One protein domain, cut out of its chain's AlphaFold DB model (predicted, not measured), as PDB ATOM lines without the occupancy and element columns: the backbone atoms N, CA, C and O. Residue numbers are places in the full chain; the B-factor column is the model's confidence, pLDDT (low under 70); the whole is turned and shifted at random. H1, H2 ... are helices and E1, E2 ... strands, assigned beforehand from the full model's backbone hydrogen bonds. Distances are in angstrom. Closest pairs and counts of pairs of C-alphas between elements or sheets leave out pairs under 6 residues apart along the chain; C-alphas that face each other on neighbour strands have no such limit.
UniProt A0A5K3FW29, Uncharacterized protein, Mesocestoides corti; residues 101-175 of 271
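What this domain is: This is residues 101 to 175 of the 271 residues of an uncharacterized protein of Mesocestoides corti (UniProt A0A5K3FW29). A small, strongly twisted sheet of three strands has one long helix, H1, crossing one of its faces. H1 runs on past the sheet, and beyond Ser 165 a tight link of two residues leads into the short helix H2, which is away from the sheet; residues 164 to 170, of which 168 to 170 belong to H2, stick out there. The printed part has 75 residues with three named strands and two named helices, in the order E1, E2, E3, H1, H2; the sheet's order is E1, E2, E3, antiparallel, and the class is mixed. It is loose, with a radius of gyration of the C-alphas of 14.7 A and spans of 40 by 28 by 20 A.

Where its parts are: E1, residues 103 to 110, begins at C-alpha 103 (182.545, 137.568, 121.273) and is 19.7 A long. E2, residues 118 to 126, measures 23.5 A, and E3, residues 129 to 133, 12.9 A. H1, residues 145 to 165, measures 30.5 A. H2, residues 168 to 173, is 9.4 A long and ends at C-alpha 173 (178.612, 155.733, 104.272).

How they stand to each other: The strands form a meander, each the antiparallel neighbour of the one before, with hairpins E1 and E2, and E2 and E3. N 107 and O 121 are 2.9 A apart, and N 131 and O 124 2.8 A, both within hydrogen-bond range. E1 bends by 65 degrees at residue 106, E2 by 56 degrees at residue 121. H1 is on the sheet at a height of 9.4 A, over E1 and E2, and runs across the strands, at 75 degrees to E1 on the local plane. Its closest C-alphas to E1 are those of Glu 151 and Ile 103, 7.3 A. H2 is close to H1 but not clearly touching, with the C-alphas of Leu 163 and Val 170 closest at 7.5 A. Every O i to N i+4 pair is within hydrogen-bond range in H1, and 1 of 2 in H2.

The domain as a whole: The C-alphas farthest apart, those of Gly 139 and Arg 168, are 41.9 A apart. The printed part has no cut. The link from E3 to H1, 11 residues, is long. The pLDDT is under 70 at residues 136 to 141 and residue 175.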
ATOM      1  N   CYS A 101     187.543 139.402 116.521       80.94
ATOM      2  CA  CYS A 101     186.264 138.950 117.081       80.94
ATOM      3  C   CYS A 101     186.265 139.068 118.616       80.94
ATOM      4  O   CYS A 101     187.005 138.382 119.308       80.94
ATOM      5  N   LEU A 102     185.400 139.919 119.167       83.31
ATOM      6  CA  LEU A 102     185.295 140.144 120.616       83.31
ATOM      7  C   LEU A 102     184.522 139.017 121.304       83.31
ATOM      8  O   LEU A 102     184.931 138.491 122.335       83.31
ATOM      9  N   ILE A 103     183.388 138.623 120.719       86.06
ATOM     10  CA  ILE A 103     182.545 137.568 121.273       86.06
ATOM     11  C   ILE A 103     181.823 136.797 120.168       86.06
ATOM     12  O   ILE A 103     181.073 137.340 119.358       86.06
ATOM     13  N   GLU A 104     182.059 135.490 120.176       86.31
ATOM     14  CA  GLU A 104     181.372 134.494 119.363       86.31
ATOM     15  C   GLU A 104     180.521 133.591 120.271       86.31
ATOM     16  O   GLU A 104     181.016 133.109 121.300       86.31
ATOM     17  N   SER A 105     179.238 133.405 119.929       85.12
ATOM     18  CA  SER A 105     178.315 132.472 120.601       85.12
ATOM     19  C   SER A 105     177.071 132.167 119.752       85.12
ATOM     20  O   SER A 105     176.778 132.833 118.756       85.12
ATOM     21  N   GLU A 106     176.292 131.159 120.143       85.94
ATOM     22  CA  GLU A 106     174.894 131.060 119.703       85.94
ATOM     23  C   GLU A 106     174.009 132.047 120.485       85.94
ATOM     24  O   GLU A 106     174.274 132.306 121.657       85.94
ATOM     25  N   LEU A 107     172.947 132.573 119.866       86.81
ATOM     26  CA  LEU A 107     171.923 133.409 120.508       86.81
ATOM     27  C   LEU A 107     170.520 133.081 119.971       86.81
ATOM     28  O   LEU A 107     170.352 132.665 118.822       86.81
ATOM     29  N   LEU A 108     169.491 133.315 120.790       85.38
ATOM     30  CA  LEU A 108     168.090 133.286 120.363       85.38
ATOM     31  C   LEU A 108     167.658 134.693 119.936       85.38
ATOM     32  O   LEU A 108     167.524 135.589 120.764       85.38
ATOM     33  N   ARG A 109     167.404 134.887 118.638       84.69
ATOM     34  CA  ARG A 109     166.865 136.138 118.090       84.69
ATOM     35  C   ARG A 109     165.368 135.985 117.824       84.69
ATOM     36  O   ARG A 109     164.965 135.062 117.121       84.69
ATOM     37  N   LEU A 110     164.550 136.903 118.337       86.56
ATOM     38  CA  LEU A 110     163.136 136.991 117.961       86.56
ATOM     39  C   LEU A 110     163.014 137.362 116.472       86.56
ATOM     40  O   LEU A 110     163.775 138.197 115.969       86.56
ATOM     41  N   GLY A 111     162.080 136.727 115.764       79.38
ATOM     42  CA  GLY A 111     161.788 137.031 114.365       79.38
ATOM     43  C   GLY A 111     161.246 138.450 114.133       79.38
ATOM     44  O   GLY A 111     161.096 139.257 115.049       79.38
ATOM     45  N   GLY A 112     160.982 138.772 112.863       77.81
ATOM     46  CA  GLY A 112     160.407 140.066 112.475       77.81
ATOM     47  C   GLY A 112     158.979 140.279 113.011       77.81
ATOM     48  O   GLY A 112     158.385 139.352 113.556       77.81
ATOM     49  N   PRO A 113     158.376 141.465 112.797       73.75
ATOM     50  CA  PRO A 113     157.088 141.850 113.397       73.75
ATOM     51  C   PRO A 113     155.879 140.975 113.009       73.75
ATOM     52  O   PRO A 113     154.817 141.126 113.599       73.75
ATOM     53  N   PHE A 114     156.032 140.058 112.049       78.75
ATOM     54  CA  PHE A 114     155.014 139.080 111.638       78.75
ATOM     55  C   PHE A 114     155.332 137.634 112.075       78.75
ATOM     56  O   PHE A 114     154.570 136.720 111.778       78.75
ATOM     57  N   LEU A 115     156.472 137.399 112.736       70.75
ATOM     58  CA  LEU A 115     156.991 136.073 113.081       70.75
ATOM     59  C   LEU A 115     157.511 136.056 114.525       70.75
ATOM     60  O   LEU A 115     158.716 136.122 114.764       70.75
ATOM     61  N   HIS A 116     156.606 135.878 115.490       81.12
ATOM     62  CA  HIS A 116     156.916 135.748 116.924       81.12
ATOM     63  C   HIS A 116     157.603 134.414 117.307       81.12
ATOM     64  O   HIS A 116     157.327 133.840 118.356       81.12
ATOM     65  N   THR A 117     158.497 133.897 116.459       84.69
ATOM     66  CA  THR A 117     159.302 132.701 116.752       84.69
ATOM     67  C   THR A 117     160.711 133.099 117.172       84.69
ATOM     68  O   THR A 117     161.318 133.998 116.584       84.69
ATOM     69  N   TRP A 118     161.244 132.419 118.184       85.88
ATOM     70  CA  TRP A 118     162.646 132.542 118.573       85.88
ATOM     71  C   TRP A 118     163.502 131.663 117.668       85.88
ATOM     72  O   TRP A 118     163.295 130.457 117.567       85.88
ATOM     73  N   GLN A 119     164.463 132.281 116.992       83.69
ATOM     74  CA  GLN A 119     165.338 131.635 116.028       83.69
ATOM     75  C   GLN A 119     166.740 131.533 116.619       83.69
ATOM     76  O   GLN A 119     167.389 132.551 116.862       83.69
ATOM     77  N   LYS A 120     167.229 130.303 116.820       84.69
ATOM     78  CA  LYS A 120     168.632 130.071 117.177       84.69
ATOM     79  C   LYS A 120     169.506 130.500 115.999       84.69
ATOM     80  O   LYS A 120     169.304 130.045 114.869       84.69
ATOM     81  N   LYS A 121     170.429 131.424 116.245       84.38
ATOM     82  CA  LYS A 121     171.378 131.940 115.258       84.38
ATOM     83  C   LYS A 121     172.774 131.937 115.843       84.38
ATOM     84  O   LYS A 121     172.960 132.057 117.050       84.38
ATOM     85  N   HIS A 122     173.745 131.795 114.960       84.44
ATOM     86  CA  HIS A 122     175.141 131.915 115.315       84.44
ATOM     87  C   HIS A 122     175.580 133.373 115.127       84.44
ATOM     88  O   HIS A 122     175.232 133.978 114.111       84.44
ATOM     89  N   VAL A 123     176.268 133.958 116.110       87.75
ATOM     90  CA  VAL A 123     176.537 135.401 116.166       87.75
ATOM     91  C   VAL A 123     178.002 135.669 116.510       87.75
ATOM     92  O   VAL A 123     178.549 135.063 117.431       87.75
ATOM     93  N   ARG A 124     178.612 136.608 115.777       87.94
ATOM     94  CA  ARG A 124     179.979 137.107 115.989       87.94
ATOM     95  C   ARG A 124     179.968 138.628 116.110       87.94
ATOM     96  O   ARG A 124     179.470 139.311 115.213       87.94
ATOM     97  N   LEU A 125     180.511 139.164 117.198       87.19
ATOM     98  CA  LEU A 125     180.756 140.597 117.363       87.19
ATOM     99  C   LEU A 125     182.211 140.930 117.043       87.19
ATOM    100  O   LEU A 125     183.128 140.325 117.585       87.19
ATOM    101  N   PHE A 126     182.399 141.970 116.241       86.06
ATOM    102  CA  PHE A 126     183.670 142.639 115.984       86.06
ATOM    103  C   PHE A 126     183.530 144.120 116.390       86.06
ATOM    104  O   PHE A 126     182.407 144.635 116.357       86.06
ATOM    105  N   PRO A 127     184.621 144.862 116.667       83.81
ATOM    106  CA  PRO A 127     184.563 146.265 117.096       83.81
ATOM    107  C   PRO A 127     183.726 147.202 116.211       83.81
ATOM    108  O   PRO A 127     183.237 148.214 116.697       83.81
ATOM    109  N   ASN A 128     183.558 146.878 114.922       81.50
ATOM    110  CA  ASN A 128     182.835 147.698 113.940       81.50
ATOM    111  C   ASN A 128     181.568 147.028 113.356       81.50
ATOM    112  O   ASN A 128     180.909 147.621 112.503       81.50
ATOM    113  N   ARG A 129     181.242 145.774 113.714       82.69
ATOM    114  CA  ARG A 129     180.121 145.036 113.089       82.69
ATOM    115  C   ARG A 129     179.644 143.832 113.904       82.69
ATOM    116  O   ARG A 129     180.448 143.121 114.497       82.69
ATOM    117  N   LEU A 130     178.338 143.572 113.855       88.25
ATOM    118  CA  LEU A 130     177.699 142.375 114.405       88.25
ATOM    119  C   LEU A 130     177.227 141.480 113.250       88.25
ATOM    120  O   LEU A 130     176.339 141.863 112.488       88.25
ATOM    121  N   GLU A 131     177.808 140.292 113.122       89.31
ATOM    122  CA  GLU A 131     177.476 139.314 112.083       89.31
ATOM    123  C   GLU A 131     176.536 138.243 112.650       89.31
ATOM    124  O   GLU A 131     176.791 137.670 113.709       89.31
ATOM    125  N   ILE A 132     175.427 137.972 111.951       88.25
ATOM    126  CA  ILE A 132     174.401 137.004 112.367       88.25
ATOM    127  C   ILE A 132     174.214 135.979 111.248       88.25
ATOM    128  O   ILE A 132     173.625 136.273 110.207       88.25
ATOM    129  N   TYR A 133     174.683 134.758 111.478       81.06
ATOM    130  CA  TYR A 133     174.658 133.675 110.505       81.06
ATOM    131  C   TYR A 133     173.385 132.833 110.618       81.06
ATOM    132  O   TYR A 133     172.945 132.438 111.702       81.06
ATOM    133  N   ALA A 134     172.800 132.511 109.462       75.69
ATOM    134  CA  ALA A 134     171.610 131.667 109.381       75.69
ATOM    135  C   ALA A 134     171.902 130.185 109.680       75.69
ATOM    136  O   ALA A 134     171.026 129.512 110.230       75.69
ATOM    137  N   LYS A 135     173.109 129.709 109.332       70.75
ATOM    138  CA  LYS A 135     173.609 128.350 109.580       70.75
ATOM    139  C   LYS A 135     174.172 128.256 110.999       70.75
ATOM    140  O   LYS A 135     175.139 128.936 111.329       70.75
ATOM    141  N   THR A 136     173.576 127.396 111.813       64.31
ATOM    142  CA  THR A 136     174.063 127.062 113.155       64.31
ATOM    143  C   THR A 136     175.394 126.309 113.065       64.31
ATOM    144  O   THR A 136     175.497 125.326 112.330       64.31
ATOM    145  N   GLN A 137     176.408 126.754 113.808       60.22
ATOM    146  CA  GLN A 137     177.684 126.047 113.972       60.22
ATOM    147  C   GLN A 137     177.553 125.104 115.179       60.22
ATOM    148  O   GLN A 137     177.386 125.562 116.310       60.22
ATOM    149  N   HIS A 138     177.569 123.788 114.959       51.28
ATOM    150  CA  HIS A 138     177.308 122.812 116.022       51.28
ATOM    151  C   HIS A 138     178.466 122.720 117.024       51.28
ATOM    152  O   HIS A 138     179.398 121.945 116.831       51.28
ATOM    153  N   GLY A 139     178.362 123.427 118.149       58.69
ATOM    154  CA  GLY A 139     179.276 123.269 119.283       58.69
ATOM    155  C   GLY A 139     179.624 124.539 120.042       58.69
ATOM    156  O   GLY A 139     180.127 124.451 121.150       58.69
ATOM    157  N   ILE A 140     179.334 125.703 119.473       65.25
ATOM    158  CA  ILE A 140     179.712 126.973 120.084       65.25
ATOM    159  C   ILE A 140     178.761 127.254 121.261       65.25
ATOM    160  O   ILE A 140     177.549 127.276 121.042       65.25
ATOM    161  N   PRO A 141     179.263 127.454 122.494       66.19
ATOM    162  CA  PRO A 141     178.415 127.554 123.677       66.19
ATOM    163  C   PRO A 141     177.511 128.796 123.657       66.19
ATOM    164  O   PRO A 141     177.810 129.815 123.027       66.19
ATOM    165  N   LEU A 142     176.402 128.720 124.394       71.38
ATOM    166  CA  LEU A 142     175.557 129.868 124.719       71.38
ATOM    167  C   LEU A 142     176.273 130.714 125.785       71.38
ATOM    168  O   LEU A 142     176.388 130.285 126.930       71.38
ATOM    169  N   LYS A 143     176.757 131.907 125.421       77.88
ATOM    170  CA  LYS A 143     177.364 132.847 126.381       77.88
ATOM    171  C   LYS A 143     176.293 133.658 127.113       77.88
ATOM    172  O   LYS A 143     175.214 133.915 126.577       77.88
ATOM    173  N   VAL A 144     176.598 134.057 128.348       79.19
ATOM    174  CA  VAL A 144     175.663 134.759 129.243       79.19
ATOM    175  C   VAL A 144     175.274 136.122 128.657       79.19
ATOM    176  O   VAL A 144     176.108 136.836 128.098       79.19
ATOM    177  N   VAL A 145     173.998 136.502 128.804       80.75
ATOM    178  CA  VAL A 145     173.441 137.756 128.259       80.75
ATOM    179  C   VAL A 145     174.187 138.992 128.777       80.75
ATOM    180  O   VAL A 145     174.390 139.938 128.024       80.75
ATOM    181  N   GLU A 146     174.647 138.966 130.028       80.69
ATOM    182  CA  GLU A 146     175.427 140.044 130.650       80.69
ATOM    183  C   GLU A 146     176.776 140.271 129.949       80.69
ATOM    184  O   GLU A 146     177.138 141.416 129.675       80.69
ATOM    185  N   GLN A 147     177.478 139.193 129.575       84.06
ATOM    186  CA  GLN A 147     178.735 139.277 128.824       84.06
ATOM    187  C   GLN A 147     178.494 139.900 127.443       84.06
ATOM    188  O   GLN A 147     179.174 140.849 127.062       84.06
ATOM    189  N   TRP A 148     177.468 139.428 126.726       86.19
ATOM    190  CA  TRP A 148     177.052 140.013 125.448       86.19
ATOM    191  C   TRP A 148     176.686 141.492 125.559       86.19
ATOM    192  O   TRP A 148     177.059 142.277 124.693       86.19
ATOM    193  N   PHE A 149     175.960 141.878 126.606       85.88
ATOM    194  CA  PHE A 149     175.547 143.259 126.835       85.88
ATOM    195  C   PHE A 149     176.748 144.175 127.108       85.88
ATOM    196  O   PHE A 149     176.825 145.258 126.530       85.88
ATOM    197  N   SER A 150     177.710 143.715 127.916       85.69
ATOM    198  CA  SER A 150     178.960 144.433 128.184       85.69
ATOM    199  C   SER A 150     179.787 144.629 126.910       85.69
ATOM    200  O   SER A 150     180.117 145.762 126.561       85.69
ATOM    201  N   GLU A 151     180.053 143.551 126.165       87.69
ATOM    202  CA  GLU A 151     180.840 143.600 124.923       87.69
ATOM    203  C   GLU A 151     180.168 144.457 123.839       87.69
ATOM    204  O   GLU A 151     180.827 145.266 123.185       87.69
ATOM    205  N   LEU A 152     178.842 144.357 123.674       88.00
ATOM    206  CA  LEU A 152     178.090 145.189 122.727       88.00
ATOM    207  C   LEU A 152     178.164 146.680 123.079       88.00
ATOM    208  O   LEU A 152     178.361 147.504 122.184       88.00
ATOM    209  N   LEU A 153     178.032 147.039 124.361       88.06
ATOM    210  CA  LEU A 153     178.168 148.427 124.813       88.06
ATOM    211  C   LEU A 153     179.597 148.949 124.635       88.06
ATOM    212  O   LEU A 153     179.776 150.075 124.167       88.06
ATOM    213  N   GLN A 154     180.605 148.141 124.964       87.19
ATOM    214  CA  GLN A 154     182.013 148.503 124.828       87.19
ATOM    215  C   GLN A 154     182.406 148.696 123.357       87.19
ATOM    216  O   GLN A 154     182.961 149.738 123.004       87.19
ATOM    217  N   ALA A 155     182.041 147.758 122.478       83.06
ATOM    218  CA  ALA A 155     182.272 147.858 121.037       83.06
ATOM    219  C   ALA A 155     181.554 149.068 120.416       83.06
ATOM    220  O   ALA A 155     182.153 149.812 119.635       83.06
ATOM    221  N   PHE A 156     180.294 149.318 120.790       85.38
ATOM    222  CA  PHE A 156     179.533 150.480 120.319       85.38
ATOM    223  C   PHE A 156     180.118 151.812 120.818       85.38
ATOM    224  O   PHE A 156     180.187 152.781 120.064       85.38
ATOM    225  N   SER A 157     180.584 151.865 122.069       84.88
ATOM    226  CA  SER A 157     181.233 153.053 122.633       84.88
ATOM    227  C   SER A 157     182.563 153.355 121.934       84.88
ATOM    228  O   SER A 157     182.775 154.479 121.477       84.88
ATOM    229  N   ALA A 158     183.419 152.341 121.762       79.50
ATOM    230  CA  ALA A 158     184.716 152.479 121.102       79.50
ATOM    231  C   ALA A 158     184.578 152.866 119.618       79.50
ATOM    232  O   ALA A 158     185.214 153.821 119.166       79.50
ATOM    233  N   SER A 159     183.703 152.192 118.862       80.69
ATOM    234  CA  SER A 159     183.423 152.561 117.467       80.69
ATOM    235  C   SER A 159     182.784 153.946 117.352       80.69
ATOM    236  O   SER A 159     183.183 154.721 116.487       80.69
ATOM    237  N   GLY A 160     181.876 154.316 118.261       80.12
ATOM    238  CA  GLY A 160     181.318 155.667 118.350       80.12
ATOM    239  C   GLY A 160     182.384 156.745 118.590       80.12
ATOM    240  O   GLY A 160     182.369 157.782 117.921       80.12
ATOM    241  N   GLN A 161     183.350 156.491 119.478       81.62
ATOM    242  CA  GLN A 161     184.479 157.391 119.725       81.62
ATOM    243  C   GLN A 161     185.368 157.528 118.479       81.62
ATOM    244  O   GLN A 161     185.676 158.650 118.072       81.62
ATOM    245  N   VAL A 162     185.718 156.417 117.822       81.06
ATOM    246  CA  VAL A 162     186.501 156.427 116.573       81.06
ATOM    247  C   VAL A 162     185.762 157.198 115.474       81.06
ATOM    248  O   VAL A 162     186.334 158.123 114.894       81.06
ATOM    249  N   LEU A 163     184.479 156.908 115.242       76.50
ATOM    250  CA  LEU A 163     183.638 157.613 114.267       76.50
ATOM    251  C   LEU A 163     183.535 159.118 114.559       76.50
ATOM    252  O   LEU A 163     183.549 159.909 113.619       76.50
ATOM    253  N   SER A 164     183.516 159.531 115.834       79.19
ATOM    254  CA  SER A 164     183.486 160.955 116.212       79.19
ATOM    255  C   SER A 164     184.744 161.733 115.800       79.19
ATOM    256  O   SER A 164     184.668 162.938 115.560       79.19
ATOM    257  N   SER A 165     185.886 161.045 115.667       79.19
ATOM    258  CA  SER A 165     187.142 161.616 115.154       79.19
ATOM    259  C   SER A 165     187.240 161.603 113.621       79.19
ATOM    260  O   SER A 165     188.064 162.311 113.040       79.19
ATOM    261  N   MET A 166     186.401 160.809 112.946       74.00
ATOM    262  CA  MET A 166     186.413 160.649 111.493       74.00
ATOM    263  C   MET A 166     185.637 161.756 110.764       74.00
ATOM    264  O   MET A 166     184.794 162.463 111.317       74.00
ATOM    265  N   SER A 167     185.910 161.911 109.463       74.25
ATOM    266  CA  SER A 167     185.222 162.921 108.652       74.25
ATOM    267  C   SER A 167     183.708 162.671 108.596       74.25
ATOM    268  O   SER A 167     183.254 161.533 108.476       74.25
ATOM    269  N   ARG A 168     182.907 163.746 108.558       73.75
ATOM    270  CA  ARG A 168     181.433 163.663 108.483       73.75
ATOM    271  C   ARG A 168     180.912 162.851 107.282       73.75
ATOM    272  O   ARG A 168     179.775 162.398 107.313       73.75
ATOM    273  N   LYS A 169     181.730 162.621 106.244       74.50
ATOM    274  CA  LYS A 169     181.398 161.741 105.110       74.50
ATOM    275  C   LYS A 169     181.222 160.272 105.529       74.50
ATOM    276  O   LYS A 169     180.451 159.564 104.896       74.50
ATOM    277  N   VAL A 170     181.892 159.824 106.594       74.00
ATOM    278  CA  VAL A 170     181.838 158.432 107.076       74.00
ATOM    279  C   VAL A 170     180.454 158.077 107.632       74.00
ATOM    280  O   VAL A 170     179.934 157.013 107.318       74.00
ATOM    281  N   TYR A 171     179.800 159.002 108.342       74.88
ATOM    282  CA  TYR A 171     178.421 158.832 108.825       74.88
ATOM    283  C   TYR A 171     177.437 158.515 107.684       74.88
ATOM    284  O   TYR A 171     176.639 157.589 107.801       74.88
ATOM    285  N   TRP A 172     177.558 159.210 106.546       73.12
ATOM    286  CA  TRP A 172     176.748 158.949 105.348       73.12
ATOM    287  C   TRP A 172     177.018 157.579 104.711       73.12
ATOM    288  O   TRP A 172     176.101 156.985 104.154       73.12
ATOM    289  N   ILE A 173     178.250 157.064 104.796       73.56
ATOM    290  CA  ILE A 173     178.612 155.733 104.272       73.56
ATOM    291  C   ILE A 173     177.974 154.621 105.120       73.56
ATOM    292  O   ILE A 173     177.537 153.614 104.572       73.56
ATOM    293  N   TYR A 174     177.863 154.825 106.436       71.19
ATOM    294  CA  TYR A 174     177.213 153.888 107.359       71.19
ATOM    295  C   TYR A 174     175.700 154.118 107.538       71.19
ATOM    296  O   TYR A 174     175.079 153.449 108.360       71.19
ATOM    297  N   GLY A 175     175.089 155.048 106.793       67.19
ATOM    298  CA  GLY A 175     173.654 155.355 106.906       67.19
ATOM    299  C   GLY A 175     173.240 155.961 108.256       67.19
ATOM    300  O   GLY A 175     172.076 155.871 108.637       67.19
TER     301      GLY A 175